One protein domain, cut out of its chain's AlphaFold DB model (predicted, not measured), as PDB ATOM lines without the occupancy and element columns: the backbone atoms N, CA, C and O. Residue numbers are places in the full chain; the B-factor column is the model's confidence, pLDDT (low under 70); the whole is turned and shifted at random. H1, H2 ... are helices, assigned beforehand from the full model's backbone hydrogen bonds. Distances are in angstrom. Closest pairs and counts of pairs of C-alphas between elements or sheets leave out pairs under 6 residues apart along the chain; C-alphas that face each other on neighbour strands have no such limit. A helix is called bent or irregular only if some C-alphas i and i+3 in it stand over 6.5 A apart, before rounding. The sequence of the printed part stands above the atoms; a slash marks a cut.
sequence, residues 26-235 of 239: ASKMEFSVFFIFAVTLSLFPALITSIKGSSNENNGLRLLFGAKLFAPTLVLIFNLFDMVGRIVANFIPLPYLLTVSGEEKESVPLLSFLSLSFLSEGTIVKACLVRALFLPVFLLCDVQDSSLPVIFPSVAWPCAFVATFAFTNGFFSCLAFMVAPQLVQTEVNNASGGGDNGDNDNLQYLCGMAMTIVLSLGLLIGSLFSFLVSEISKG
ATOM      1  N   ALA A  26     142.860 169.244 267.769       86.81
ATOM      2  CA  ALA A  26     143.981 169.529 268.663       86.81
ATOM      3  C   ALA A  26     144.894 170.671 268.172       86.81
ATOM      4  O   ALA A  26     145.837 171.041 268.872       86.81
ATOM      5  N   SER A  27     144.602 171.272 267.015       86.75
ATOM      6  CA  SER A  27     145.469 172.235 266.314       86.75
ATOM      7  C   SER A  27     146.004 173.367 267.192       86.75
ATOM      8  O   SER A  27     147.166 173.750 267.075       86.75
ATOM      9  N   LYS A  28     145.185 173.901 268.106       86.38
ATOM     10  CA  LYS A  28     145.598 174.964 269.039       86.38
ATOM     11  C   LYS A  28     146.674 174.485 270.021       86.38
ATOM     12  O   LYS A  28     147.632 175.216 270.287       86.38
ATOM     13  N   MET A  29     146.524 173.271 270.553       88.00
ATOM     14  CA  MET A  29     147.482 172.664 271.483       88.00
ATOM     15  C   MET A  29     148.742 172.219 270.742       88.00
ATOM     16  O   MET A  29     149.847 172.528 271.183       88.00
ATOM     17  N   GLU A  30     148.577 171.604 269.570       89.88
ATOM     18  CA  GLU A  30     149.665 171.217 268.666       89.88
ATOM     19  C   GLU A  30     150.532 172.419 268.270       89.88
ATOM     20  O   GLU A  30     151.753 172.389 268.438       89.88
ATOM     21  N   PHE A  31     149.916 173.519 267.827       90.56
ATOM     22  CA  PHE A  31     150.629 174.750 267.476       90.56
ATOM     23  C   PHE A  31     151.371 175.354 268.675       90.56
ATOM     24  O   PHE A  31     152.499 175.832 268.539       90.56
ATOM     25  N   SER A  32     150.758 175.311 269.859       89.94
ATOM     26  CA  SER A  32     151.380 175.807 271.088       89.94
ATOM     27  C   SER A  32     152.637 175.004 271.430       89.94
ATOM     28  O   SER A  32     153.701 175.589 271.637       89.94
ATOM     29  N   VAL A  33     152.552 173.670 271.412       91.44
ATOM     30  CA  VAL A  33     153.698 172.771 271.637       91.44
ATOM     31  C   VAL A  33     154.788 173.023 270.602       91.44
ATOM     32  O   VAL A  33     155.939 173.257 270.973       91.44
ATOM     33  N   PHE A  34     154.422 173.041 269.320       94.00
ATOM     34  CA  PHE A  34     155.334 173.338 268.221       94.00
ATOM     35  C   PHE A  34     156.139 174.615 268.481       94.00
ATOM     36  O   PHE A  34     157.370 174.595 268.456       94.00
ATOM     37  N   PHE A  35     155.448 175.716 268.784       93.25
ATOM     38  CA  PHE A  35     156.081 177.017 268.960       93.25
ATOM     39  C   PHE A  35     156.934 177.084 270.232       93.25
ATOM     40  O   PHE A  35     158.035 177.637 270.204       93.25
ATOM     41  N   ILE A  36     156.463 176.492 271.338       93.00
ATOM     42  CA  ILE A  36     157.218 176.404 272.595       93.00
ATOM     43  C   ILE A  36     158.569 175.739 272.341       93.00
ATOM     44  O   ILE A  36     159.597 176.325 272.676       93.00
ATOM     45  N   PHE A  37     158.580 174.558 271.719       93.69
ATOM     46  CA  PHE A  37     159.818 173.815 271.483       93.69
ATOM     47  C   PHE A  37     160.693 174.439 270.391       93.69
ATOM     48  O   PHE A  37     161.916 174.423 270.538       93.69
ATOM     49  N   ALA A  38     160.101 175.056 269.365       94.88
ATOM     50  CA  ALA A  38     160.849 175.793 268.349       94.88
ATOM     51  C   ALA A  38     161.627 176.976 268.954       94.88
ATOM     52  O   ALA A  38     162.821 177.130 268.700       94.88
ATOM     53  N   VAL A  39     160.987 177.783 269.809       93.81
ATOM     54  CA  VAL A  39     161.657 178.897 270.506       93.81
ATOM     55  C   VAL A  39     162.632 178.388 271.573       93.81
ATOM     56  O   VAL A  39     163.692 178.971 271.779       93.81
ATOM     57  N   THR A  40     162.308 177.292 272.259       94.75
ATOM     58  CA  THR A  40     163.208 176.692 273.252       94.75
ATOM     59  C   THR A  40     164.507 176.214 272.630       94.75
ATOM     60  O   THR A  40     165.567 176.595 273.123       94.75
ATOM     61  N   LEU A  41     164.451 175.450 271.539       94.12
ATOM     62  CA  LEU A  41     165.665 174.956 270.888       94.12
ATOM     63  C   LEU A  41     166.436 176.026 270.117       94.12
ATOM     64  O   LEU A  41     167.640 175.876 269.911       94.12
ATOM     65  N   SER A  42     165.789 177.124 269.726       93.25
ATOM     66  CA  SER A  42     166.534 178.223 269.118       93.25
ATOM     67  C   SER A  42     167.445 178.954 270.103       93.25
ATOM     68  O   SER A  42     168.448 179.532 269.697       93.25
ATOM     69  N   LEU A  43     167.140 178.894 271.401       92.69
ATOM     70  CA  LEU A  43     167.922 179.540 272.457       92.69
ATOM     71  C   LEU A  43     168.791 178.549 273.239       92.69
ATOM     72  O   LEU A  43     169.960 178.824 273.525       92.69
ATOM     73  N   PHE A  44     168.226 177.397 273.595       92.38
ATOM     74  CA  PHE A  44     168.863 176.371 274.409       92.38
ATOM     75  C   PHE A  44     169.340 175.180 273.554       92.38
ATOM     76  O   PHE A  44     168.540 174.633 272.798       92.38
ATOM     77  N   PRO A  45     170.587 174.689 273.714       91.44
ATOM     78  CA  PRO A  45     171.640 175.215 274.585       91.44
ATOM     79  C   PRO A  45     172.468 176.345 273.945       91.44
ATOM     80  O   PRO A  45     173.060 177.121 274.685       91.44
ATOM     81  N   ALA A  46     172.504 176.452 272.611       89.44
ATOM     82  CA  ALA A  46     173.545 177.168 271.862       89.44
ATOM     83  C   ALA A  46     173.792 178.624 272.305       89.44
ATOM     84  O   ALA A  46     174.932 178.994 272.598       89.44
ATOM     85  N   LEU A  47     172.743 179.449 272.389       89.94
ATOM     86  CA  LEU A  47     172.890 180.845 272.805       89.94
ATOM     87  C   LEU A  47     173.107 180.944 274.319       89.94
ATOM     88  O   LEU A  47     174.002 181.651 274.775       89.94
ATOM     89  N   ILE A  48     172.320 180.203 275.104       91.31
ATOM     90  CA  ILE A  48     172.342 180.274 276.573       91.31
ATOM     91  C   ILE A  48     173.709 179.870 277.144       91.31
ATOM     92  O   ILE A  48     174.198 180.517 278.067       91.31
ATOM     93  N   THR A  49     174.361 178.843 276.597       91.00
ATOM     94  CA  THR A  49     175.699 178.429 277.051       91.00
ATOM     95  C   THR A  49     176.811 179.374 276.609       91.00
ATOM     96  O   THR A  49     177.908 179.300 277.151       91.00
ATOM     97  N   SER A  50     176.537 180.252 275.642       89.06
ATOM     98  CA  SER A  50     177.486 181.260 275.163       89.06
ATOM     99  C   SER A  50     177.473 182.532 276.020       89.06
ATOM    100  O   SER A  50     178.304 183.412 275.819       89.06
ATOM    101  N   ILE A  51     176.560 182.649 276.993       87.81
ATOM    102  CA  ILE A  51     176.525 183.776 277.935       87.81
ATOM    103  C   ILE A  51     177.721 183.681 278.890       87.81
ATOM    104  O   ILE A  51     177.984 182.633 279.487       87.81
ATOM    105  N   LYS A  52     178.443 184.787 279.060       82.81
ATOM    106  CA  LYS A  52     179.621 184.871 279.924       82.81
ATOM    107  C   LYS A  52     179.234 184.904 281.402       82.81
ATOM    108  O   LYS A  52     178.316 185.604 281.823       82.81
ATOM    109  N   GLY A  53     179.987 184.155 282.204       78.19
ATOM    110  CA  GLY A  53     179.943 184.241 283.664       78.19
ATOM    111  C   GLY A  53     180.781 185.403 284.202       78.19
ATOM    112  O   GLY A  53     181.660 185.930 283.518       78.19
ATOM    113  N   SER A  54     180.563 185.770 285.465       69.00
ATOM    114  CA  SER A  54     181.298 186.859 286.115       69.00
ATOM    115  C   SER A  54     182.618 186.353 286.693       69.00
ATOM    116  O   SER A  54     182.672 185.361 287.418       69.00
ATOM    117  N   SER A  55     183.708 187.067 286.406       59.22
ATOM    118  CA  SER A  55     185.037 186.783 286.972       59.22
ATOM    119  C   SER A  55     185.221 187.355 288.394       59.22
ATOM    120  O   SER A  55     186.128 186.946 289.131       59.22
ATOM    121  N   ASN A  56     184.346 188.284 288.807       56.19
ATOM    122  CA  ASN A  56     184.601 189.217 289.911       56.19
ATOM    123  C   ASN A  56     183.665 189.064 291.129       56.19
ATOM    124  O   ASN A  56     183.514 189.998 291.913       56.19
ATOM    125  N   GLU A  57     183.006 187.914 291.305       55.31
ATOM    126  CA  GLU A  57     182.224 187.662 292.525       55.31
ATOM    127  C   GLU A  57     183.112 187.168 293.675       55.31
ATOM    128  O   GLU A  57     183.758 186.128 293.581       55.31
ATOM    129  N   ASN A  58     183.110 187.906 294.787       53.28
ATOM    130  CA  ASN A  58     183.902 187.620 295.993       53.28
ATOM    131  C   ASN A  58     183.183 186.710 297.014       53.28
ATOM    132  O   ASN A  58     183.664 186.540 298.131       53.28
ATOM    133  N   ASN A  59     182.043 186.116 296.648       55.03
ATOM    134  CA  ASN A  59     181.218 185.301 297.547       55.03
ATOM    135  C   ASN A  59     181.396 183.798 297.268       55.03
ATOM    136  O   ASN A  59     181.791 183.409 296.173       55.03
ATOM    137  N   GLY A  60     181.047 182.927 298.227       59.47
ATOM    138  CA  GLY A  60     181.166 181.457 298.108       59.47
ATOM    139  C   GLY A  60     180.450 180.821 296.899       59.47
ATOM    140  O   GLY A  60     180.715 179.673 296.561       59.47
ATOM    141  N   LEU A  61     179.603 181.584 296.202       62.78
ATOM    142  CA  LEU A  61     178.938 181.221 294.948       62.78
ATOM    143  C   LEU A  61     179.831 181.333 293.695       62.78
ATOM    144  O   LEU A  61     179.423 180.892 292.622       62.78
ATOM    145  N   ARG A  62     181.069 181.832 293.818       64.12
ATOM    146  CA  ARG A  62     182.044 181.979 292.717       64.12
ATOM    147  C   ARG A  62     182.320 180.679 291.952       64.12
ATOM    148  O   ARG A  62     182.716 180.722 290.792       64.12
ATOM    149  N   LEU A  63     182.113 179.522 292.589       64.69
ATOM    150  CA  LEU A  63     182.231 178.223 291.928       64.69
ATOM    151  C   LEU A  63     181.098 177.995 290.918       64.69
ATOM    152  O   LEU A  63     181.372 177.522 289.827       64.69
ATOM    153  N   LEU A  64     179.854 178.358 291.238       68.31
ATOM    154  CA  LEU A  64     178.702 178.168 290.343       68.31
ATOM    155  C   LEU A  64     178.617 179.270 289.274       68.31
ATOM    156  O   LEU A  64     178.312 178.994 288.118       68.31
ATOM    157  N   PHE A  65     178.953 180.510 289.638       70.81
ATOM    158  CA  PHE A  65     178.835 181.682 288.755       70.81
ATOM    159  C   PHE A  65     180.146 182.095 288.072       70.81
ATOM    160  O   PHE A  65     180.191 183.080 287.332       70.81
ATOM    161  N   GLY A  66     181.218 181.331 288.292       69.62
ATOM    162  CA  GLY A  66     182.511 181.559 287.660       69.62
ATOM    163  C   GLY A  66     182.510 181.204 286.171       69.62
ATOM    164  O   GLY A  66     181.776 180.327 285.719       69.62
ATOM    165  N   ALA A  67     183.412 181.829 285.410       68.88
ATOM    166  CA  ALA A  67     183.487 181.724 283.947       68.88
ATOM    167  C   ALA A  67     183.543 180.284 283.384       68.88
ATOM    168  O   ALA A  67     183.135 180.061 282.252       68.88
ATOM    169  N   LYS A  68     184.028 179.301 284.157       75.25
ATOM    170  CA  LYS A  68     184.124 177.893 283.724       75.25
ATOM    171  C   LYS A  68     182.855 177.069 283.960       75.25
ATOM    172  O   LYS A  68     182.632 176.094 283.253       75.25
ATOM    173  N   LEU A  69     182.069 177.413 284.979       83.62
ATOM    174  CA  LEU A  69     180.928 176.612 285.443       83.62
ATOM    175  C   LEU A  69     179.584 177.305 285.219       83.62
ATOM    176  O   LEU A  69     178.540 176.690 285.427       83.62
ATOM    177  N   PHE A  70     179.597 178.542 284.725       86.56
ATOM    178  CA  PHE A  70     178.381 179.290 284.456       86.56
ATOM    179  C   PHE A  70     177.508 178.637 283.375       86.56
ATOM    180  O   PHE A  70     176.322 178.425 283.606       86.56
ATOM    181  N   ALA A  71     178.085 178.212 282.247       88.81
ATOM    182  CA  ALA A  71     177.331 177.523 281.196       88.81
ATOM    183  C   ALA A  71     176.675 176.209 281.690       88.81
ATOM    184  O   ALA A  71     175.459 176.065 281.537       88.81
ATOM    185  N   PRO A  72     177.395 175.287 282.371       90.75
ATOM    186  CA  PRO A  72     176.770 174.139 283.036       90.75
ATOM    187  C   PRO A  72     175.704 174.518 284.074       90.75
ATOM    188  O   PRO A  72     174.688 173.835 284.191       90.75
ATOM    189  N   THR A  73     175.897 175.615 284.809       90.50
ATOM    190  CA  THR A  73     174.924 176.102 285.797       90.50
ATOM    191  C   THR A  73     173.635 176.576 285.127       90.50
ATOM    192  O   THR A  73     172.555 176.231 285.597       90.50
ATOM    193  N   LEU A  74     173.709 177.291 284.000       92.00
ATOM    194  CA  LEU A  74     172.524 177.681 283.229       92.00
ATOM    195  C   LEU A  74     171.781 176.461 282.671       92.00
ATOM    196  O   LEU A  74     170.553 176.418 282.725       92.00
ATOM    197  N   VAL A  75     172.507 175.439 282.209       93.94
ATOM    198  CA  VAL A  75     171.914 174.156 281.798       93.94
ATOM    199  C   VAL A  75     171.199 173.473 282.963       93.94
ATOM    200  O   VAL A  75     170.088 172.964 282.793       93.94
ATOM    201  N   LEU A  76     171.795 173.484 284.153       94.06
ATOM    202  CA  LEU A  76     171.187 172.912 285.352       94.06
ATOM    203  C   LEU A  76     169.933 173.682 285.776       94.06
ATOM    204  O   LEU A  76     168.911 173.061 286.057       94.06
ATOM    205  N   ILE A  77     169.985 175.017 285.773       94.12
ATOM    206  CA  ILE A  77     168.825 175.873 286.056       94.12
ATOM    207  C   ILE A  77     167.709 175.573 285.054       94.12
ATOM    208  O   ILE A  77     166.567 175.384 285.467       94.12
ATOM    209  N   PHE A  78     168.027 175.471 283.762       95.69
ATOM    210  CA  PHE A  78     167.032 175.153 282.744       95.69
ATOM    211  C   PHE A  78     166.332 173.817 283.034       95.69
ATOM    212  O   PHE A  78     165.112 173.766 283.149       95.69
ATOM    213  N   ASN A  79     167.089 172.736 283.230       96.31
ATOM    214  CA  ASN A  79     166.493 171.419 283.476       96.31
ATOM    215  C   ASN A  79     165.699 171.367 284.792       96.31
ATOM    216  O   ASN A  79     164.625 170.770 284.841       96.31
ATOM    217  N   LEU A  80     166.196 172.020 285.849       96.75
ATOM    218  CA  LEU A  80     165.519 172.062 287.145       96.75
ATOM    219  C   LEU A  80     164.170 172.783 287.048       96.75
ATOM    220  O   LEU A  80     163.154 172.257 287.498       96.75
ATOM    221  N   PHE A  81     164.150 173.980 286.462       96.31
ATOM    222  CA  PHE A  81     162.924 174.767 286.370       96.31
ATOM    223  C   PHE A  81     161.939 174.198 285.341       96.31
ATOM    224  O   PHE A  81     160.736 174.280 285.582       96.31
ATOM    225  N   ASP A  82     162.403 173.554 284.262       96.00
ATOM    226  CA  ASP A  82     161.529 172.800 283.347       96.00
ATOM    227  C   ASP A  82     160.825 171.649 284.079       96.00
ATOM    228  O   ASP A  82     159.601 171.520 284.007       96.00
ATOM    229  N   MET A  83     161.574 170.877 284.875       95.31
ATOM    230  CA  MET A  83     161.013 169.809 285.703       95.31
ATOM    231  C   MET A  83     159.981 170.353 286.700       95.31
ATOM    232  O   MET A  83     158.882 169.809 286.802       95.31
ATOM    233  N   VAL A  84     160.300 171.445 287.403       95.38
ATOM    234  CA  VAL A  84     159.360 172.096 288.330       95.38
ATOM    235  C   VAL A  84     158.099 172.552 287.594       95.38
ATOM    236  O   VAL A  84     157.000 172.318 288.087       95.38
ATOM    237  N   GLY A  85     158.227 173.128 286.395       92.88
ATOM    238  CA  GLY A  85     157.085 173.518 285.565       92.88
ATOM    239  C   GLY A  85     156.162 172.341 285.238       92.88
ATOM    240  O   GLY A  85     154.947 172.452 285.404       92.88
ATOM    241  N   ARG A  86     156.725 171.191 284.850       92.25
ATOM    242  CA  ARG A  86     155.958 169.960 284.571       92.25
ATOM    243  C   ARG A  86     155.263 169.411 285.813       92.25
ATOM    244  O   ARG A  86     154.096 169.037 285.752       92.25
ATOM    245  N   ILE A  87     155.964 169.394 286.947       92.31
ATOM    246  CA  ILE A  87     155.402 168.948 288.229       92.31
ATOM    247  C   ILE A  87     154.222 169.842 288.627       92.31
ATOM    248  O   ILE A  87     153.163 169.333 288.986       92.31
ATOM    249  N   VAL A  88     154.378 171.164 288.519       88.44
ATOM    250  CA  VAL A  88     153.315 172.129 288.833       88.44
ATOM    251  C   VAL A  88     152.114 171.961 287.901       88.44
ATOM    252  O   VAL A  88     150.982 172.015 288.376       88.44
ATOM    253  N   ALA A  89     152.332 171.693 286.610       86.00
ATOM    254  CA  ALA A  89     151.243 171.415 285.672       86.00
ATOM    255  C   ALA A  89     150.420 170.180 286.077       86.00
ATOM    256  O   ALA A  89     149.195 170.209 285.988       86.00
ATOM    257  N   ASN A  90     151.067 169.133 286.596       83.75
ATOM    258  CA  ASN A  90     150.385 167.916 287.046       83.75
ATOM    259  C   ASN A  90     149.506 168.122 288.296       83.75
ATOM    260  O   ASN A  90     148.567 167.364 288.523       83.75
ATOM    261  N   PHE A  91     149.779 169.143 289.113       83.62
ATOM    262  CA  PHE A  91     148.924 169.474 290.258       83.62
ATOM    263  C   PHE A  91     147.610 170.164 289.853       83.62
ATOM    264  O   PHE A  91     146.738 170.349 290.704       83.62
ATOM    265  N   ILE A  92     147.442 170.537 288.579       76.75
ATOM    266  CA  ILE A  92     146.199 171.121 288.074       76.75
ATOM    267  C   ILE A  92     145.209 169.980 287.790       76.75
ATOM    268  O   ILE A  92     145.504 169.117 286.962       76.75
ATOM    269  N   PRO A  93     144.037 169.936 288.452       69.06
ATOM    270  CA  PRO A  93     143.150 168.791 288.322       69.06
ATOM    271  C   PRO A  93     142.525 168.734 286.924       69.06
ATOM    272  O   PRO A  93     142.050 169.740 286.399       69.06
ATOM    273  N   LEU A  94     142.466 167.525 286.363       65.44
ATOM    274  CA  LEU A  94     141.921 167.220 285.038       65.44
ATOM    275  C   LEU A  94     140.568 167.893 284.702       65.44
ATOM    276  O   LEU A  94     140.481 168.459 283.614       65.44
ATOM    277  N   PRO A  95     139.543 167.936 285.584       60.59
ATOM    278  CA  PRO A  95     138.272 168.597 285.257       60.59
ATOM    279  C   PRO A  95     138.427 170.093 284.947       60.59
ATOM    280  O   PRO A  95     137.734 170.623 284.084       60.59
ATOM    281  N   TYR A  96     139.393 170.776 285.565       61.53
ATOM    282  CA  TYR A  96     139.668 172.184 285.271       61.53
ATOM    283  C   TYR A  96     140.279 172.373 283.879       61.53
ATOM    284  O   TYR A  96     140.003 173.370 283.214       61.53
ATOM    285  N   LEU A  97     141.072 171.408 283.412       63.03
ATOM    286  CA  LEU A  97     141.663 171.432 282.074       63.03
ATOM    287  C   LEU A  97     140.613 171.230 280.974       63.03
ATOM    288  O   LEU A  97     140.732 171.829 279.907       63.03
ATOM    289  N   LEU A  98     139.558 170.460 281.254       61.66
ATOM    290  CA  LEU A  98     138.422 170.286 280.344       61.66
ATOM    291  C   LEU A  98     137.614 171.585 280.202       61.66
ATOM    292  O   LEU A  98     137.330 172.003 279.081       61.66
ATOM    293  N   THR A  99     137.354 172.294 281.311       57.78
ATOM    294  CA  THR A  99     136.634 173.586 281.273       57.78
ATOM    295  C   THR A  99     137.390 174.693 280.529       57.78
ATOM    296  O   THR A  99     136.784 175.572 279.916       57.78
ATOM    297  N   VAL A 100     138.727 174.649 280.546       56.34
ATOM    298  CA  VAL A 100     139.594 175.545 279.766       56.34
ATOM    299  C   VAL A 100     139.410 175.346 278.266       56.34
ATOM    300  O   VAL A 100     139.552 176.309 277.514       56.34
ATOM    301  N   SER A 101     139.082 174.124 277.847       55.31
ATOM    302  CA  SER A 101     138.988 173.736 276.446       55.31
ATOM    303  C   SER A 101     137.585 173.866 275.838       55.31
ATOM    304  O   SER A 101     137.354 173.399 274.725       55.31
ATOM    305  N   GLY A 102     136.662 174.523 276.550       54.38
ATOM    306  CA  GLY A 102     135.433 175.061 275.967       54.38
ATOM    307  C   GLY A 102     134.132 174.308 276.237       54.38
ATOM    308  O   GLY A 102     133.092 174.831 275.851       54.38
ATOM    309  N   GLU A 103     134.132 173.167 276.930       55.31
ATOM    310  CA  GLU A 103     132.899 172.402 277.183       55.31
ATOM    311  C   GLU A 103     132.660 172.182 278.695       55.31
ATOM    312  O   GLU A 103     133.530 171.723 279.428       55.31
ATOM    313  N   GLU A 104     131.455 172.589 279.113       47.25
ATOM    314  CA  GLU A 104     130.811 172.638 280.440       47.25
ATOM    315  C   GLU A 104     131.404 173.498 281.583       47.25
ATOM    316  O   GLU A 104     132.479 173.285 282.136       47.25
ATOM    317  N   LYS A 105     130.585 174.473 282.015       44.19
ATOM    318  CA  LYS A 105     130.731 175.253 283.252       44.19
ATOM    319  C   LYS A 105     130.237 174.430 284.445       44.19
ATOM    320  O   LYS A 105     129.090 174.590 284.862       44.19
ATOM    321  N   GLU A 106     131.099 173.623 285.046       52.66
ATOM    322  CA  GLU A 106     130.871 173.197 286.429       52.66
ATOM    323  C   GLU A 106     131.413 174.256 287.410       52.66
ATOM    324  O   GLU A 106     132.327 175.024 287.099       52.66
ATOM    325  N   SER A 107     130.800 174.363 288.591       47.56
ATOM    326  CA  SER A 107     131.050 175.431 289.569       47.56
ATOM    327  C   SER A 107     132.440 175.312 290.200       47.56
ATOM    328  O   SER A 107     132.626 174.655 291.221       47.56
ATOM    329  N   VAL A 108     133.432 175.966 289.600       57.78
ATOM    330  CA  VAL A 108     134.802 175.997 290.123       57.78
ATOM    331  C   VAL A 108     134.943 176.953 291.329       57.78
ATOM    332  O   VAL A 108     134.380 178.050 291.318       57.78
ATOM    333  N   PRO A 109     135.715 176.595 292.375       58.84
ATOM    334  CA  PRO A 109     135.996 177.469 293.516       58.84
ATOM    335  C   PRO A 109     136.793 178.722 293.104       58.84
ATOM    336  O   PRO A 109     137.649 178.674 292.221       58.84
ATOM    337  N   LEU A 110     136.554 179.853 293.782       55.47
ATOM    338  CA  LEU A 110     137.065 181.190 293.416       55.47
ATOM    339  C   LEU A 110     138.592 181.291 293.233       55.47
ATOM    340  O   LEU A 110     139.050 182.033 292.368       55.47
ATOM    341  N   LEU A 111     139.387 180.542 294.008       53.97
ATOM    342  CA  LEU A 111     140.850 180.522 293.855       53.97
ATOM    343  C   LEU A 111     141.294 179.849 292.548       53.97
ATOM    344  O   LEU A 111     142.236 180.322 291.915       53.97
ATOM    345  N   SER A 112     140.572 178.821 292.090       54.59
ATOM    346  CA  SER A 112     140.810 178.218 290.775       54.59
ATOM    347  C   SER A 112     140.412 179.153 289.639       54.59
ATOM    348  O   SER A 112     141.023 179.083 288.584       54.59
ATOM    349  N   PHE A 113     139.450 180.063 289.831       53.50
ATOM    350  CA  PHE A 113     139.001 180.998 288.788       53.50
ATOM    351  C   PHE A 113     140.088 182.017 288.385       53.50
ATOM    352  O   PHE A 113     140.221 182.370 287.209       53.50
ATOM    353  N   LEU A 114     140.912 182.450 289.349       53.66
ATOM    354  CA  LEU A 114     142.062 183.326 289.096       53.66
ATOM    355  C   LEU A 114     143.154 182.589 288.299       53.66
ATOM    356  O   LEU A 114     143.666 183.123 287.316       53.66
ATOM    357  N   SER A 115     143.454 181.340 288.673       55.81
ATOM    358  CA  SER A 115     144.375 180.467 287.932       55.81
ATOM    359  C   SER A 115     143.830 180.065 286.553       55.81
ATOM    360  O   SER A 115     144.604 179.995 285.603       55.81
ATOM    361  N   LEU A 116     142.510 179.885 286.406       52.91
ATOM    362  CA  LEU A 116     141.832 179.572 285.139       52.91
ATOM    363  C   LEU A 116     141.823 180.743 284.162       52.91
ATOM    364  O   LEU A 116     141.927 180.533 282.957       52.91
ATOM    365  N   SER A 117     141.727 181.978 284.659       52.69
ATOM    366  CA  SER A 117     141.825 183.171 283.805       52.69
ATOM    367  C   SER A 117     143.192 183.239 283.108       52.69
ATOM    368  O   SER A 117     143.301 183.670 281.958       52.69
ATOM    369  N   PHE A 118     144.231 182.729 283.774       56.44
ATOM    370  CA  PHE A 118     145.571 182.567 283.214       56.44
ATOM    371  C   PHE A 118     145.704 181.352 282.278       56.44
ATOM    372  O   PHE A 118     146.686 181.236 281.552       56.44
ATOM    373  N   LEU A 119     144.714 180.462 282.267       58.69
ATOM    374  CA  LEU A 119     144.740 179.181 281.570       58.69
ATOM    375  C   LEU A 119     143.717 179.095 280.432       58.69
ATOM    376  O   LEU A 119     143.482 178.010 279.945       58.69
ATOM    377  N   SER A 120     143.101 180.194 279.987       63.16
ATOM    378  CA  SER A 120     142.233 180.186 278.795       63.16
ATOM    379  C   SER A 120     142.992 179.711 277.540       63.16
ATOM    380  O   SER A 120     144.191 179.976 277.416       63.16
ATOM    381  N   GLU A 121     142.304 179.088 276.567       60.66
ATOM    382  CA  GLU A 121     142.892 178.679 275.272       60.66
ATOM    383  C   GLU A 121     143.678 179.813 274.598       60.66
ATOM    384  O   GLU A 121     144.773 179.621 274.068       60.66
ATOM    385  N   GLY A 122     143.134 181.033 274.662       66.75
ATOM    386  CA  GLY A 122     143.796 182.217 274.128       66.75
ATOM    387  C   GLY A 122     145.046 182.600 274.917       66.75
ATOM    388  O   GLY A 122     145.972 183.167 274.347       66.75
ATOM    389  N   THR A 123     145.103 182.291 276.212       71.06
ATOM    390  CA  THR A 123     146.251 182.593 277.069       71.06
ATOM    391  C   THR A 123     147.407 181.633 276.828       71.06
ATOM    392  O   THR A 123     148.538 182.104 276.799       71.06
ATOM    393  N   ILE A 124     147.165 180.345 276.559       74.19
ATOM    394  CA  ILE A 124     148.239 179.400 276.198       74.19
ATOM    395  C   ILE A 124     148.903 179.843 274.888       74.19
ATOM    396  O   ILE A 124     150.119 180.022 274.843       74.19
ATOM    397  N   VAL A 125     148.112 180.135 273.850       79.75
ATOM    398  CA  VAL A 125     148.643 180.607 272.559       79.75
ATOM    399  C   VAL A 125     149.350 181.961 272.706       79.75
ATOM    400  O   VAL A 125     150.453 182.144 272.188       79.75
ATOM    401  N   LYS A 126     148.776 182.911 273.458       81.75
ATOM    402  CA  LYS A 126     149.433 184.200 273.742       81.75
ATOM    403  C   LYS A 126     150.725 184.023 274.532       81.75
ATOM    404  O   LYS A 126     151.709 184.676 274.208       81.75
ATOM    405  N   ALA A 127     150.742 183.144 275.531       78.75
ATOM    406  CA  ALA A 127     151.937 182.835 276.303       78.75
ATOM    407  C   ALA A 127     153.027 182.267 275.391       78.75
ATOM    408  O   ALA A 127     154.174 182.691 275.506       78.75
ATOM    409  N   CYS A 128     152.670 181.407 274.431       81.94
ATOM    410  CA  CYS A 128     153.594 180.921 273.407       81.94
ATOM    411  C   CYS A 128     154.175 182.075 272.587       81.94
ATOM    412  O   CYS A 128     155.391 182.182 272.492       81.94
ATOM    413  N   LEU A 129     153.344 182.983 272.069       86.12
ATOM    414  CA  LEU A 129     153.817 184.139 271.294       86.12
ATOM    415  C   LEU A 129     154.714 185.071 272.119       86.12
ATOM    416  O   LEU A 129     155.748 185.522 271.633       86.12
ATOM    417  N   VAL A 130     154.367 185.305 273.385       88.31
ATOM    418  CA  VAL A 130     155.195 186.077 274.324       88.31
ATOM    419  C   VAL A 130     156.556 185.411 274.538       88.31
ATOM    420  O   VAL A 130     157.532 186.125 274.762       88.31
ATOM    421  N   ARG A 131     156.688 184.081 274.385       89.19
ATOM    422  CA  ARG A 131     158.005 183.425 274.472       89.19
ATOM    423  C   ARG A 131     158.982 183.921 273.410       89.19
ATOM    424  O   ARG A 131     160.181 183.919 273.668       89.19
ATOM    425  N   ALA A 132     158.501 184.394 272.261       89.44
ATOM    426  CA  ALA A 132     159.371 184.983 271.248       89.44
ATOM    427  C   ALA A 132     160.090 186.246 271.755       89.44
ATOM    428  O   ALA A 132     161.144 186.584 271.233       89.44
ATOM    429  N   LEU A 133     159.587 186.912 272.804       90.50
ATOM    430  CA  LEU A 133     160.278 188.039 273.441       90.50
ATOM    431  C   LEU A 133     161.530 187.606 274.213       90.50
ATOM    432  O   LEU A 133     162.419 188.428 274.419       90.50
ATOM    433  N   PHE A 134     161.651 186.331 274.600       90.31
ATOM    434  CA  PHE A 134     162.888 185.845 275.210       90.31
ATOM    435  C   PHE A 134     164.061 185.870 274.221       90.31
ATOM    436  O   PHE A 134     165.186 186.078 274.660       90.31
ATOM    437  N   LEU A 135     163.821 185.751 272.908       90.12
ATOM    438  CA  LEU A 135     164.875 185.835 271.886       90.12
ATOM    439  C   LEU A 135     165.687 187.138 271.957       90.12
ATOM    440  O   LEU A 135     166.892 187.062 272.205       90.12
ATOM    441  N   PRO A 136     165.081 188.329 271.793       89.12
ATOM    442  CA  PRO A 136     165.826 189.578 271.908       89.12
ATOM    443  C   PRO A 136     166.365 189.798 273.325       89.12
ATOM    444  O   PRO A 136     167.455 190.336 273.471       89.12
ATOM    445  N   VAL A 137     165.659 189.353 274.372       89.81
ATOM    446  CA  VAL A 137     166.134 189.499 275.760       89.81
ATOM    447  C   VAL A 137     167.439 188.731 275.991       89.81
ATOM    448  O   VAL A 137     168.365 189.293 276.569       89.81
ATOM    449  N   PHE A 138     167.549 187.486 275.513       88.88
ATOM    450  CA  PHE A 138     168.777 186.698 275.650       88.88
ATOM    451  C   PHE A 138     169.917 187.195 274.753       88.88
ATOM    452  O   PHE A 138     171.071 187.091 275.158       88.88
ATOM    453  N   LEU A 139     169.616 187.777 273.587       87.19
ATOM    454  CA  LEU A 139     170.621 188.414 272.722       87.19
ATOM    455  C   LEU A 139     171.234 189.687 273.336       87.19
ATOM    456  O   LEU A 139     172.338 190.065 272.967       87.19
ATOM    457  N   LEU A 140     170.531 190.343 274.266       87.12
ATOM    458  CA  LEU A 140     170.994 191.552 274.967       87.12
ATOM    459  C   LEU A 140     171.747 191.250 276.278       87.12
ATOM    460  O   LEU A 140     172.173 192.176 276.983       87.12
ATOM    461  N   CYS A 141     171.884 189.969 276.631       85.38
ATOM    462  CA  CYS A 141     172.771 189.508 277.698       85.38
ATOM    463  C   CYS A 141     174.239 189.560 277.239       85.38
ATOM    464  O   CYS A 141     174.526 189.666 276.050       85.38
ATOM    465  N   ASP A 142     175.181 189.459 278.179       87.00
ATOM    466  CA  ASP A 142     176.617 189.409 277.864       87.00
ATOM    467  C   ASP A 142     176.995 188.070 277.202       87.00
ATOM    468  O   ASP A 142     177.396 187.112 277.866       87.00
ATOM    469  N   VAL A 143     176.803 187.983 275.884       84.44
ATOM    470  CA  VAL A 143     177.131 186.808 275.068       84.44
ATOM    471  C   VAL A 143     178.589 186.880 274.598       84.44
ATOM    472  O   VAL A 143     179.138 187.940 274.284       84.44
ATOM    473  N   GLN A 144     179.259 185.730 274.569       81.31
ATOM    474  CA  GLN A 144     180.610 185.611 274.044       81.31
ATOM    475  C   GLN A 144     180.664 185.957 272.552       81.31
ATOM    476  O   GLN A 144     179.823 185.518 271.778       81.31
ATOM    477  N   ASP A 145     181.656 186.774 272.182       79.19
ATOM    478  CA  ASP A 145     181.907 187.234 270.811       79.19
ATOM    479  C   ASP A 145     180.704 187.916 270.131       79.19
ATOM    480  O   ASP A 145     180.569 187.889 268.911       79.19
ATOM    481  N   SER A 146     179.825 188.548 270.921       80.75
ATOM    482  CA  SER A 146     178.690 189.299 270.387       80.75
ATOM    483  C   SER A 146     179.055 190.726 269.987       80.75
ATOM    484  O   SER A 146     179.766 191.430 270.706       80.75
ATOM    485  N   SER A 147     178.502 191.165 268.855       78.69
ATOM    486  CA  SER A 147     178.586 192.549 268.366       78.69
ATOM    487  C   SER A 147     177.433 193.438 268.868       78.69
ATOM    488  O   SER A 147     177.374 194.623 268.530       78.69
ATOM    489  N   LEU A 148     176.492 192.885 269.645       81.75
ATOM    490  CA  LEU A 148     175.314 193.595 270.150       81.75
ATOM    491  C   LEU A 148     175.599 194.323 271.479       81.75
ATOM    492  O   LEU A 148     176.440 193.886 272.266       81.75
ATOM    493  N   PRO A 149     174.901 195.442 271.763       83.00
ATOM    494  CA  PRO A 149     175.058 196.154 273.026       83.00
ATOM    495  C   PRO A 149     174.502 195.342 274.202       83.00
ATOM    496  O   PRO A 149     173.354 194.897 274.185       83.00
ATOM    497  N   VAL A 150     175.296 195.223 275.266       85.75
ATOM    498  CA  VAL A 150     174.905 194.528 276.499       85.75
ATOM    499  C   VAL A 150     174.071 195.458 277.382       85.75
ATOM    500  O   VAL A 150     174.581 196.454 277.899       85.75
ATOM    501  N   ILE A 151     172.792 195.126 277.587       85.38
ATOM    502  CA  ILE A 151     171.888 195.874 278.488       85.38
ATOM    503  C   ILE A 151     171.900 195.280 279.901       85.38
ATOM    504  O   ILE A 151     171.767 196.011 280.884       85.38
ATOM    505  N   PHE A 152     172.094 193.962 280.018       81.88
ATOM    506  CA  PHE A 152     172.074 193.234 281.290       81.88
ATOM    507  C   PHE A 152     173.469 192.689 281.647       81.88
ATOM    508  O   PHE A 152     173.757 191.524 281.383       81.88
ATOM    509  N   PRO A 153     174.345 193.498 282.274       74.62
ATOM    510  CA  PRO A 153     175.721 193.093 282.581       74.62
ATOM    511  C   PRO A 153     175.846 192.171 283.806       74.62
ATOM    512  O   PRO A 153     176.895 191.575 284.030       74.62
ATOM    513  N   SER A 154     174.810 192.069 284.650       82.12
ATOM    514  CA  SER A 154     174.848 191.212 285.844       82.12
ATOM    515  C   SER A 154     174.441 189.776 285.518       82.12
ATOM    516  O   SER A 154     173.395 189.550 284.912       82.12
ATOM    517  N   VAL A 155     175.209 188.809 286.030       81.56
ATOM    518  CA  VAL A 155     174.958 187.360 285.895       81.56
ATOM    519  C   VAL A 155     173.631 186.892 286.496       81.56
ATOM    520  O   VAL A 155     173.124 185.841 286.110       81.56
ATOM    521  N   ALA A 156     173.033 187.674 287.398       85.75
ATOM    522  CA  ALA A 156     171.739 187.351 287.991       85.75
ATOM    523  C   ALA A 156     170.596 187.388 286.960       85.75
ATOM    524  O   ALA A 156     169.667 186.582 287.046       85.75
ATOM    525  N   TRP A 157     170.671 188.286 285.969       88.62
ATOM    526  CA  TRP A 157     169.625 188.454 284.957       88.62
ATOM    527  C   TRP A 157     169.503 187.240 284.029       88.62
ATOM    528  O   TRP A 157     168.405 186.680 283.969       88.62
ATOM    529  N   PRO A 158     170.584 186.746 283.383       89.00
ATOM    530  CA  PRO A 158     170.528 185.504 282.616       89.00
ATOM    531  C   PRO A 158     169.955 184.331 283.414       89.00
ATOM    532  O   PRO A 158     169.110 183.607 282.899       89.00
ATOM    533  N   CYS A 159     170.341 184.160 284.683       90.31
ATOM    534  CA  CYS A 159     169.817 183.074 285.514       90.31
ATOM    535  C   CYS A 159     168.312 183.199 285.776       90.31
ATOM    536  O   CYS A 159     167.592 182.207 285.663       90.31
ATOM    537  N   ALA A 160     167.823 184.405 286.079       92.06
ATOM    538  CA  ALA A 160     166.397 184.658 286.270       92.06
ATOM    539  C   ALA A 160     165.593 184.436 284.975       92.06
ATOM    540  O   ALA A 160     164.511 183.835 285.004       92.06
ATOM    541  N   PHE A 161     166.132 184.867 283.832       93.50
ATOM    542  CA  PHE A 161     165.507 184.650 282.529       93.50
ATOM    543  C   PHE A 161     165.483 183.169 282.155       93.50
ATOM    544  O   PHE A 161     164.423 182.684 281.770       93.50
ATOM    545  N   VAL A 162     166.582 182.425 282.335       94.31
ATOM    546  CA  VAL A 162     166.620 180.973 282.081       94.31
ATOM    547  C   VAL A 162     165.640 180.232 282.988       94.31
ATOM    548  O   VAL A 162     164.891 179.392 282.495       94.31
ATOM    549  N   ALA A 163     165.577 180.569 284.278       95.00
ATOM    550  CA  ALA A 163     164.626 179.962 285.209       95.00
ATOM    551  C   ALA A 163     163.166 180.188 284.773       95.00
ATOM    552  O   ALA A 163     162.378 179.245 284.706       95.00
ATOM    553  N   THR A 164     162.813 181.425 284.408       93.75
ATOM    554  CA  THR A 164     161.454 181.773 283.950       93.75
ATOM    555  C   THR A 164     161.127 181.115 282.605       93.75
ATOM    556  O   THR A 164     160.034 180.577 282.405       93.75
ATOM    557  N   PHE A 165     162.084 181.121 281.678       94.56
ATOM    558  CA  PHE A 165     161.957 180.523 280.352       94.56
ATOM    559  C   PHE A 165     161.748 179.006 280.413       94.56
ATOM    560  O   PHE A 165     160.892 178.466 279.705       94.56
ATOM    561  N   ALA A 166     162.496 178.340 281.292       95.88
ATOM    562  CA  ALA A 166     162.409 176.909 281.533       95.88
ATOM    563  C   ALA A 166     161.122 176.518 282.262       95.88
ATOM    564  O   ALA A 166     160.418 175.615 281.816       95.88
ATOM    565  N   PHE A 167     160.747 177.240 283.322       94.62
ATOM    566  CA  PHE A 167     159.495 176.983 284.034       94.62
ATOM    567  C   PHE A 167     158.287 177.062 283.097       94.62
ATOM    568  O   PHE A 167     157.464 176.149 283.047       94.62
ATOM    569  N   THR A 168     158.212 178.124 282.293       91.88
ATOM    570  CA  THR A 168     157.134 178.288 281.311       91.88
ATOM    571  C   THR A 168     157.195 177.239 280.194       91.88
ATOM    572  O   THR A 168     156.149 176.878 279.662       91.88
ATOM    573  N   ASN A 169     158.381 176.709 279.855       93.38
ATOM    574  CA  ASN A 169     158.528 175.624 278.877       93.38
ATOM    575  C   ASN A 169     157.870 174.342 279.394       93.38
ATOM    576  O   ASN A 169     156.995 173.778 278.734       93.38
ATOM    577  N   GLY A 170     158.249 173.921 280.599       92.62
ATOM    578  CA  GLY A 170     157.739 172.707 281.224       92.62
ATOM    579  C   GLY A 170     156.252 172.800 281.551       92.62
ATOM    580  O   GLY A 170     155.505 171.866 281.274       92.62
ATOM    581  N   PHE A 171     155.810 173.947 282.070       90.25
ATOM    582  CA  PHE A 171     154.422 174.157 282.478       90.25
ATOM    583  C   PHE A 171     153.450 174.118 281.290       90.25
ATOM    584  O   PHE A 171     152.563 173.267 281.250       90.25
ATOM    585  N   PHE A 172     153.631 174.983 280.282       88.75
ATOM    586  CA  PHE A 172     152.689 175.058 279.158       88.75
ATOM    587  C   PHE A 172     152.762 173.838 278.233       88.75
ATOM    588  O   PHE A 172     151.727 173.408 277.725       88.75
ATOM    589  N   SER A 173     153.950 173.247 278.037       90.44
ATOM    590  CA  SER A 173     154.062 172.030 277.221       90.44
ATOM    591  C   SER A 173     153.345 170.850 277.876       90.44
ATOM    592  O   SER A 173     152.587 170.157 277.203       90.44
ATOM    593  N   CYS A 174     153.516 170.648 279.188       89.69
ATOM    594  CA  CYS A 174     152.838 169.578 279.916       89.69
ATOM    595  C   CYS A 174     151.314 169.738 279.869       89.69
ATOM    596  O   CYS A 174     150.607 168.770 279.604       89.69
ATOM    597  N   LEU A 175     150.811 170.965 280.034       86.00
ATOM    598  CA  LEU A 175     149.383 171.256 279.907       86.00
ATOM    599  C   LEU A 175     148.832 170.912 278.524       86.00
ATOM    600  O   LEU A 175     147.805 170.246 278.429       86.00
ATOM    601  N   ALA A 176     149.522 171.307 277.454       86.62
ATOM    602  CA  ALA A 176     149.077 171.005 276.098       86.62
ATOM    603  C   ALA A 176     149.036 169.490 275.819       86.62
ATOM    604  O   ALA A 176     148.083 169.007 275.205       86.62
ATOM    605  N   PHE A 177     150.012 168.724 276.323       87.56
ATOM    606  CA  PHE A 177     150.020 167.259 276.207       87.56
ATOM    607  C   PHE A 177     148.946 166.566 277.055       87.56
ATOM    608  O   PHE A 177     148.474 165.502 276.667       87.56
ATOM    609  N   MET A 178     148.537 167.153 278.183       85.94
ATOM    610  CA  MET A 178     147.432 166.629 278.996       85.94
ATOM    611  C   MET A 178     146.062 166.949 278.381       85.94
ATOM    612  O   MET A 178     145.155 166.128 278.465       85.94
ATOM    613  N   VAL A 179     145.911 168.118 277.750       84.00
ATOM    614  CA  VAL A 179     144.636 168.586 277.178       84.00
ATOM    615  C   VAL A 179     144.327 167.930 275.828       84.00
ATOM    616  O   VAL A 179     143.177 167.571 275.582       84.00
ATOM    617  N   ALA A 180     145.316 167.738 274.950       85.94
ATOM    618  CA  ALA A 180     145.055 167.296 273.575       85.94
ATOM    619  C   ALA A 180     144.350 165.924 273.449       85.94
ATOM    620  O   ALA A 180     143.370 165.844 272.709       85.94
ATOM    621  N   PRO A 181     144.743 164.858 274.180       85.56
ATOM    622  CA  PRO A 181     144.043 163.572 274.093       85.56
ATOM    623  C   PRO A 181     142.628 163.631 274.681       85.56
ATOM    624  O   PRO A 181     141.718 162.960 274.205       85.56
ATOM    625  N   GLN A 182     142.435 164.464 275.706       83.00
ATOM    626  CA  GLN A 182     141.145 164.634 276.368       83.00
ATOM    627  C   GLN A 182     140.137 165.353 275.470       83.00
ATOM    628  O   GLN A 182     138.971 164.978 275.437       83.00
ATOM    629  N   LEU A 183     140.601 166.329 274.685       80.56
ATOM    630  CA  LEU A 183     139.794 166.986 273.658       80.56
ATOM    631  C   LEU A 183     139.220 165.992 272.653       80.56
ATOM    632  O   LEU A 183     138.032 166.031 272.340       80.56
ATOM    633  N   VAL A 184     140.071 165.086 272.174       83.50
ATOM    634  CA  VAL A 184     139.670 164.035 271.239       83.50
ATOM    635  C   VAL A 184     138.665 163.098 271.894       83.50
ATOM    636  O   VAL A 184     137.644 162.797 271.285       83.50
ATOM    637  N   GLN A 185     138.899 162.695 273.146       80.12
ATOM    638  CA  GLN A 185     137.974 161.813 273.850       80.12
ATOM    639  C   GLN A 185     136.589 162.449 274.040       80.12
ATOM    640  O   GLN A 185     135.580 161.783 273.815       80.12
ATOM    641  N   THR A 186     136.523 163.726 274.417       78.12
ATOM    642  CA  THR A 186     135.248 164.431 274.611       78.12
ATOM    643  C   THR A 186     134.480 164.590 273.299       78.12
ATOM    644  O   THR A 186     133.294 164.276 273.249       78.12
ATOM    645  N   GLU A 187     135.149 165.001 272.218       78.12
ATOM    646  CA  GLU A 187     134.523 165.148 270.894       78.12
ATOM    647  C   GLU A 187     133.953 163.818 270.379       78.12
ATOM    648  O   GLU A 187     132.865 163.768 269.804       78.12
ATOM    649  N   VAL A 188     134.675 162.722 270.612       74.69
ATOM    650  CA  VAL A 188     134.237 161.375 270.241       74.69
ATOM    651  C   VAL A 188     133.040 160.927 271.083       74.69
ATOM    652  O   VAL A 188     132.049 160.451 270.528       74.69
ATOM    653  N   ASN A 189     133.071 161.153 272.400       74.44
ATOM    654  CA  ASN A 189     131.947 160.848 273.290       74.44
ATOM    655  C   ASN A 189     130.671 161.615 272.890       74.44
ATOM    656  O   ASN A 189     129.581 161.035 272.884       74.44
ATOM    657  N   ASN A 190     130.813 162.893 272.527       74.75
ATOM    658  CA  ASN A 190     129.713 163.762 272.108       74.75
ATOM    659  C   ASN A 190     129.125 163.344 270.748       74.75
ATOM    660  O   ASN A 190     127.907 163.351 270.575       74.75
ATOM    661  N   ALA A 191     129.972 162.960 269.787       72.12
ATOM    662  CA  ALA A 191     129.541 162.566 268.445       72.12
ATOM    663  C   ALA A 191     128.899 161.166 268.394       72.12
ATOM    664  O   ALA A 191     127.988 160.946 267.594       72.12
ATOM    665  N   SER A 192     129.350 160.229 269.235       62.62
ATOM    666  CA  SER A 192     128.936 158.816 269.186       62.62
ATOM    667  C   SER A 192     127.775 158.456 270.124       62.62
ATOM    668  O   SER A 192     127.346 157.303 270.147       62.62
ATOM    669  N   GLY A 193     127.248 159.399 270.917       58.31
ATOM    670  CA  GLY A 193     126.082 159.158 271.781       58.31
ATOM    671  C   GLY A 193     126.255 158.007 272.787       58.31
ATOM    672  O   GLY A 193     125.276 157.350 273.135       58.31
ATOM    673  N   GLY A 194     127.487 157.739 273.234       55.62
ATOM    674  CA  GLY A 194     127.804 156.665 274.186       55.62
ATOM    675  C   GLY A 194     127.893 155.247 273.598       55.62
ATOM    676  O   GLY A 194     127.849 154.284 274.364       55.62
ATOM    677  N   GLY A 195     127.997 155.095 272.273       50.72
ATOM    678  CA  GLY A 195     128.191 153.802 271.603       50.72
ATOM    679  C   GLY A 195     129.660 153.456 271.312       50.72
ATOM    680  O   GLY A 195     130.370 154.276 270.747       50.72
ATOM    681  N   ASP A 196     130.031 152.225 271.689       52.12
ATOM    682  CA  ASP A 196     131.260 151.431 271.464       52.12
ATOM    683  C   ASP A 196     132.643 152.086 271.698       52.12
ATOM    684  O   ASP A 196     133.047 153.045 271.051       52.12
ATOM    685  N   ASN A 197     133.419 151.508 272.625       56.75
ATOM    686  CA  ASN A 197     134.736 152.015 273.041       56.75
ATOM    687  C   ASN A 197     135.877 151.655 272.069       56.75
ATOM    688  O   ASN A 197     136.947 152.254 272.162       56.75
ATOM    689  N   GLY A 198     135.670 150.703 271.150       57.56
ATOM    690  CA  GLY A 198     136.732 150.166 270.286       57.56
ATOM    691  C   GLY A 198     137.305 151.160 269.267       57.56
ATOM    692  O   GLY A 198     138.507 151.142 269.009       57.56
ATOM    693  N   ASP A 199     136.485 152.067 268.730       60.47
ATOM    694  CA  ASP A 199     136.942 153.103 267.789       60.47
ATOM    695  C   ASP A 199     137.585 154.315 268.490       60.47
ATOM    696  O   ASP A 199     138.361 155.060 267.881       60.47
ATOM    697  N   ASN A 200     137.329 154.496 269.789       61.69
ATOM    698  CA  ASN A 200     137.789 155.655 270.563       61.69
ATOM    699  C   ASN A 200     139.288 155.566 270.874       61.69
ATOM    700  O   ASN A 200     140.014 156.562 270.768       61.69
ATOM    701  N   ASP A 201     139.763 154.356 271.176       67.50
ATOM    702  CA  ASP A 201     141.185 154.071 271.384       67.50
ATOM    703  C   ASP A 201     141.987 154.392 270.117       67.50
ATOM    704  O   ASP A 201     143.134 154.856 270.190       67.50
ATOM    705  N   ASN A 202     141.346 154.231 268.950       77.19
ATOM    706  CA  ASN A 202     141.998 154.473 267.682       77.19
ATOM    707  C   ASN A 202     142.299 155.965 267.441       77.19
ATOM    708  O   ASN A 202     143.352 156.356 266.935       77.19
ATOM    709  N   LEU A 203     141.386 156.839 267.853       81.12
ATOM    710  CA  LEU A 203     141.549 158.283 267.692       81.12
ATOM    711  C   LEU A 203     142.549 158.885 268.688       81.12
ATOM    712  O   LEU A 203     143.300 159.800 268.335       81.12
ATOM    713  N   GLN A 204     142.602 158.359 269.914       82.75
ATOM    714  CA  GLN A 204     143.571 158.813 270.912       82.75
ATOM    715  C   GLN A 204     145.015 158.493 270.504       82.75
ATOM    716  O   GLN A 204     145.888 159.356 270.651       82.75
ATOM    717  N   TYR A 205     145.290 157.304 269.946       85.00
ATOM    718  CA  TYR A 205     146.644 157.009 269.460       85.00
ATOM    719  C   TYR A 205     147.027 157.925 268.291       85.00
ATOM    720  O   TYR A 205     148.168 158.390 268.240       85.00
ATOM    721  N   LEU A 206     146.086 158.233 267.382       87.56
ATOM    722  CA  LEU A 206     146.323 159.155 266.264       87.56
ATOM    723  C   LEU A 206     146.686 160.548 266.779       87.56
ATOM    724  O   LEU A 206     147.581 161.187 266.230       87.56
ATOM    725  N   CYS A 207     146.047 160.992 267.865       88.62
ATOM    726  CA  CYS A 207     146.380 162.248 268.533       88.62
ATOM    727  C   CYS A 207     147.798 162.227 269.101       88.62
ATOM    728  O   CYS A 207     148.581 163.140 268.839       88.62
ATOM    729  N   GLY A 208     148.170 161.162 269.816       88.88
ATOM    730  CA  GLY A 208     149.532 161.000 270.327       88.88
ATOM    731  C   GLY A 208     150.584 161.001 269.211       88.88
ATOM    732  O   GLY A 208     151.624 161.658 269.331       88.88
ATOM    733  N   MET A 209     150.296 160.325 268.095       90.38
ATOM    734  CA  MET A 209     151.152 160.322 266.907       90.38
ATOM    735  C   MET A 209     151.275 161.718 266.288       90.38
ATOM    736  O   MET A 209     152.393 162.182 266.061       90.38
ATOM    737  N   ALA A 210     150.154 162.404 266.055       90.94
ATOM    738  CA  ALA A 210     150.124 163.752 265.491       90.94
ATOM    739  C   ALA A 210     150.905 164.747 266.362       90.94
ATOM    740  O   ALA A 210     151.810 165.423 265.869       90.94
ATOM    741  N   MET A 211     150.660 164.743 267.675       91.06
ATOM    742  CA  MET A 211     151.380 165.572 268.646       91.06
ATOM    743  C   MET A 211     152.891 165.306 268.612       91.06
ATOM    744  O   MET A 211     153.686 166.243 268.683       91.06
ATOM    745  N   THR A 212     153.308 164.047 268.455       91.88
ATOM    746  CA  THR A 212     154.732 163.679 268.364       91.88
ATOM    747  C   THR A 212     155.368 164.146 267.052       91.88
ATOM    748  O   THR A 212     156.505 164.628 267.053       91.88
ATOM    749  N   ILE A 213     154.648 164.055 265.931       93.12
ATOM    750  CA  ILE A 213     155.103 164.566 264.629       93.12
ATOM    751  C   ILE A 213     155.280 166.086 264.696       93.12
ATOM    752  O   ILE A 213     156.331 166.608 264.316       93.12
ATOM    753  N   VAL A 214     154.285 166.795 265.229       92.62
ATOM    754  CA  VAL A 214     154.311 168.255 265.383       92.62
ATOM    755  C   VAL A 214     155.427 168.693 266.333       92.62
ATOM    756  O   VAL A 214     156.164 169.634 266.029       92.62
ATOM    757  N   LEU A 215     155.619 167.979 267.444       93.06
ATOM    758  CA  LEU A 215     156.750 168.192 268.344       93.06
ATOM    759  C   LEU A 215     158.078 168.042 267.595       93.06
ATOM    760  O   LEU A 215     158.924 168.928 267.675       93.06
ATOM    761  N   SER A 216     158.249 166.954 266.841       94.94
ATOM    762  CA  SER A 216     159.473 166.678 266.075       94.94
ATOM    763  C   SER A 216     159.765 167.782 265.056       94.94
ATOM    764  O   SER A 216     160.911 168.206 264.913       94.94
ATOM    765  N   LEU A 217     158.727 168.307 264.400       94.69
ATOM    766  CA  LEU A 217     158.840 169.452 263.499       94.69
ATOM    767  C   LEU A 217     159.275 170.724 264.245       94.69
ATOM    768  O   LEU A 217     160.113 171.474 263.746       94.69
ATOM    769  N   GLY A 218     158.741 170.953 265.446       93.44
ATOM    770  CA  GLY A 218     159.147 172.058 266.318       93.44
ATOM    771  C   GLY A 218     160.614 171.960 266.719       93.44
ATOM    772  O   GLY A 218     161.340 172.951 266.651       93.44
ATOM    773  N   LEU A 219     161.081 170.755 267.052       94.50
ATOM    774  CA  LEU A 219     162.487 170.518 267.368       94.50
ATOM    775  C   LEU A 219     163.385 170.771 266.144       94.50
ATOM    776  O   LEU A 219     164.403 171.457 266.253       94.50
ATOM    777  N   LEU A 220     162.983 170.281 264.965       95.94
ATOM    778  CA  LEU A 220     163.697 170.508 263.708       95.94
ATOM    779  C   LEU A 220     163.837 172.006 263.411       95.94
ATOM    780  O   LEU A 220     164.952 172.502 263.244       95.94
ATOM    781  N   ILE A 221     162.724 172.742 263.398       95.06
ATOM    782  CA  ILE A 221     162.719 174.179 263.101       95.06
ATOM    783  C   ILE A 221     163.489 174.968 264.164       95.06
ATOM    784  O   ILE A 221     164.259 175.862 263.816       95.06
ATOM    785  N   GLY A 222     163.346 174.615 265.442       93.31
ATOM    786  CA  GLY A 222     164.088 175.258 266.522       93.31
ATOM    787  C   GLY A 222     165.599 175.082 266.384       93.31
ATOM    788  O   GLY A 222     166.338 176.053 266.523       93.31
ATOM    789  N   SER A 223     166.062 173.881 266.021       93.81
ATOM    790  CA  SER A 223     167.488 173.633 265.763       93.81
ATOM    791  C   SER A 223     168.031 174.450 264.585       93.81
ATOM    792  O   SER A 223     169.106 175.035 264.703       93.81
ATOM    793  N   LEU A 224     167.270 174.579 263.490       93.75
ATOM    794  CA  LEU A 224     167.644 175.419 262.345       93.75
ATOM    795  C   LEU A 224     167.720 176.897 262.741       93.75
ATOM    796  O   LEU A 224     168.667 177.596 262.382       93.75
ATOM    797  N   PHE A 225     166.745 177.370 263.518       91.94
ATOM    798  CA  PHE A 225     166.710 178.755 263.978       91.94
ATOM    799  C   PHE A 225     167.813 179.054 265.005       91.94
ATOM    800  O   PHE A 225     168.289 180.181 265.063       91.94
ATOM    801  N   SER A 226     168.273 178.056 265.767       91.88
ATOM    802  CA  SER A 226     169.391 178.184 266.712       91.88
ATOM    803  C   SER A 226     170.676 178.664 266.035       91.88
ATOM    804  O   SER A 226     171.342 179.578 266.525       91.88
ATOM    805  N   PHE A 227     170.984 178.110 264.857       89.62
ATOM    806  CA  PHE A 227     172.117 178.567 264.050       89.62
ATOM    807  C   PHE A 227     171.949 180.025 263.631       89.62
ATOM    808  O   PHE A 227     172.857 180.826 263.825       89.62
ATOM    809  N   LEU A 228     170.764 180.385 263.131       89.56
ATOM    810  CA  LEU A 228     170.468 181.751 262.706       89.56
ATOM    811  C   LEU A 228     170.620 182.748 263.865       89.56
ATOM    812  O   LEU A 228     171.266 183.776 263.709       89.56
ATOM    813  N   VAL A 229     170.092 182.426 265.045       87.69
ATOM    814  CA  VAL A 229     170.202 183.270 266.248       87.69
ATOM    815  C   VAL A 229     171.654 183.420 266.712       87.69
ATOM    816  O   VAL A 229     172.053 184.504 267.140       87.69
ATOM    817  N   SER A 230     172.461 182.363 266.604       85.38
ATOM    818  CA  SER A 230     173.891 182.410 266.929       85.38
ATOM    819  C   SER A 230     174.663 183.346 265.991       85.38
ATOM    820  O   SER A 230     175.456 184.165 266.455       85.38
ATOM    821  N   GLU A 231     174.381 183.301 264.689       86.69
ATOM    822  CA  GLU A 231     175.019 184.197 263.711       86.69
ATOM    823  C   GLU A 231     174.593 185.660 263.891       86.69
ATOM    824  O   GLU A 231     175.425 186.572 263.891       86.69
ATOM    825  N   ILE A 232     173.307 185.884 264.179       85.56
ATOM    826  CA  ILE A 232     172.765 187.193 264.573       85.56
ATOM    827  C   ILE A 232     173.524 187.772 265.774       85.56
ATOM    828  O   ILE A 232     173.843 188.963 265.795       85.56
ATOM    829  N   SER A 233     173.825 186.935 266.771       82.88
ATOM    830  CA  SER A 233     174.557 187.347 267.970       82.88
ATOM    831  C   SER A 233     175.976 187.821 267.645       82.88
ATOM    832  O   SER A 233     176.417 188.832 268.196       82.88
ATOM    833  N   LYS A 234     176.688 187.124 266.751       82.06
ATOM    834  CA  LYS A 234     178.078 187.449 266.376       82.06
ATOM    835  C   LYS A 234     178.188 188.698 265.506       82.06
ATOM    836  O   LYS A 234     179.197 189.395 265.548       82.06
ATOM    837  N   GLY A 235     177.134 189.028 264.768       72.38
ATOM    838  CA  GLY A 235     177.130 190.184 263.879       72.38
ATOM    839  C   GLY A 235     177.674 189.903 262.478       72.38
ATOM    840  O   GLY A 235     177.935 190.850 261.738       72.38
TER     841      GLY A 235
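What this domain is: This is residues 26 to 235 of the 239 residues of the protein "Hypothetical protein" of Corethron hystrix (UniProt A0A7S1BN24). Long helices lie mostly aligned in an elongated bundle: arm H8a of bent H8 has H3 on one side and H1 on the other, with H9 packed on H1. H6 lies beside H1, H8b and H9 make a hairpin at one end, and short H4 and H5 form a loose side part. The 210 printed residues have nine named helices, H1 to H9 in chain order, and no named strand: all helix. The whole is only just compact, close to loose, with a radius of gyration of the C-alphas of 20.2 A and spans of 68 by 38 by 25 A.

Where its parts are: H8, residues 156 to 192, was assigned as one helix by its hydrogen bonds but is bent: C-alphas 178 and 181 are 6.7 A apart. Its arms are H8a, residues 156 to 178, 33.2 A, and H8b, residues 181 to 192, 16.6 A. H9, residues 200 to 234, 51.5 A, ends at C-alpha 234 (178.078, 187.449, 266.376). H3, residues 70 to 90, is 30.3 A long. H1, residues 26 to 43, 26.2 A, begins at C-alpha 26 (143.981, 169.529, 268.663). Shorter are H2, 62 to 65, H4, 94 to 100, H5, 110 to 117, H6, 121 to 131, and H7, 134 to 139.

How they stand to each other: H8a touches H3, closest C-alphas Gly 85 and Phe 171, 4.1 A. H1, H6 and H8a form a bundle, helices side by side; H1 touches H6 at Ser 32 and Val 125, closest C-alphas, 5.7 A. H1 touches H9 at a shallow tilt of 29 degrees, closest C-alphas Ser 42 and Ser 226, 3.7 A. H7 and H8a form a helical hairpin, closest C-alphas Phe 138 and Pro 158, 7.3 A. H4 and H8a are near each other; H5 is close to H4 but not clearly touching, closest C-alphas Val 100 and Leu 116, 7.1 A. H2 only just touches H3, with 3 pairs of C-alphas within 8 A, only at the corner. Every O i to N i+4 pair is within hydrogen-bond range in H1, H3, H4, H6, H7, H8a and H8b, against 2 of 4 in H5 and 29 of 31 in H9; H2 is too short for one.

The domain as a whole: The C-alphas farthest apart, Asn 58 and Gly 195, are 69.6 A apart. The printed part has no cut; the links H1 to H2 and H7 to H8 are long. Low pLDDT, under 70, falls on residues 54 to 64, 66 to 67, 93 to 122 and 192 to 201.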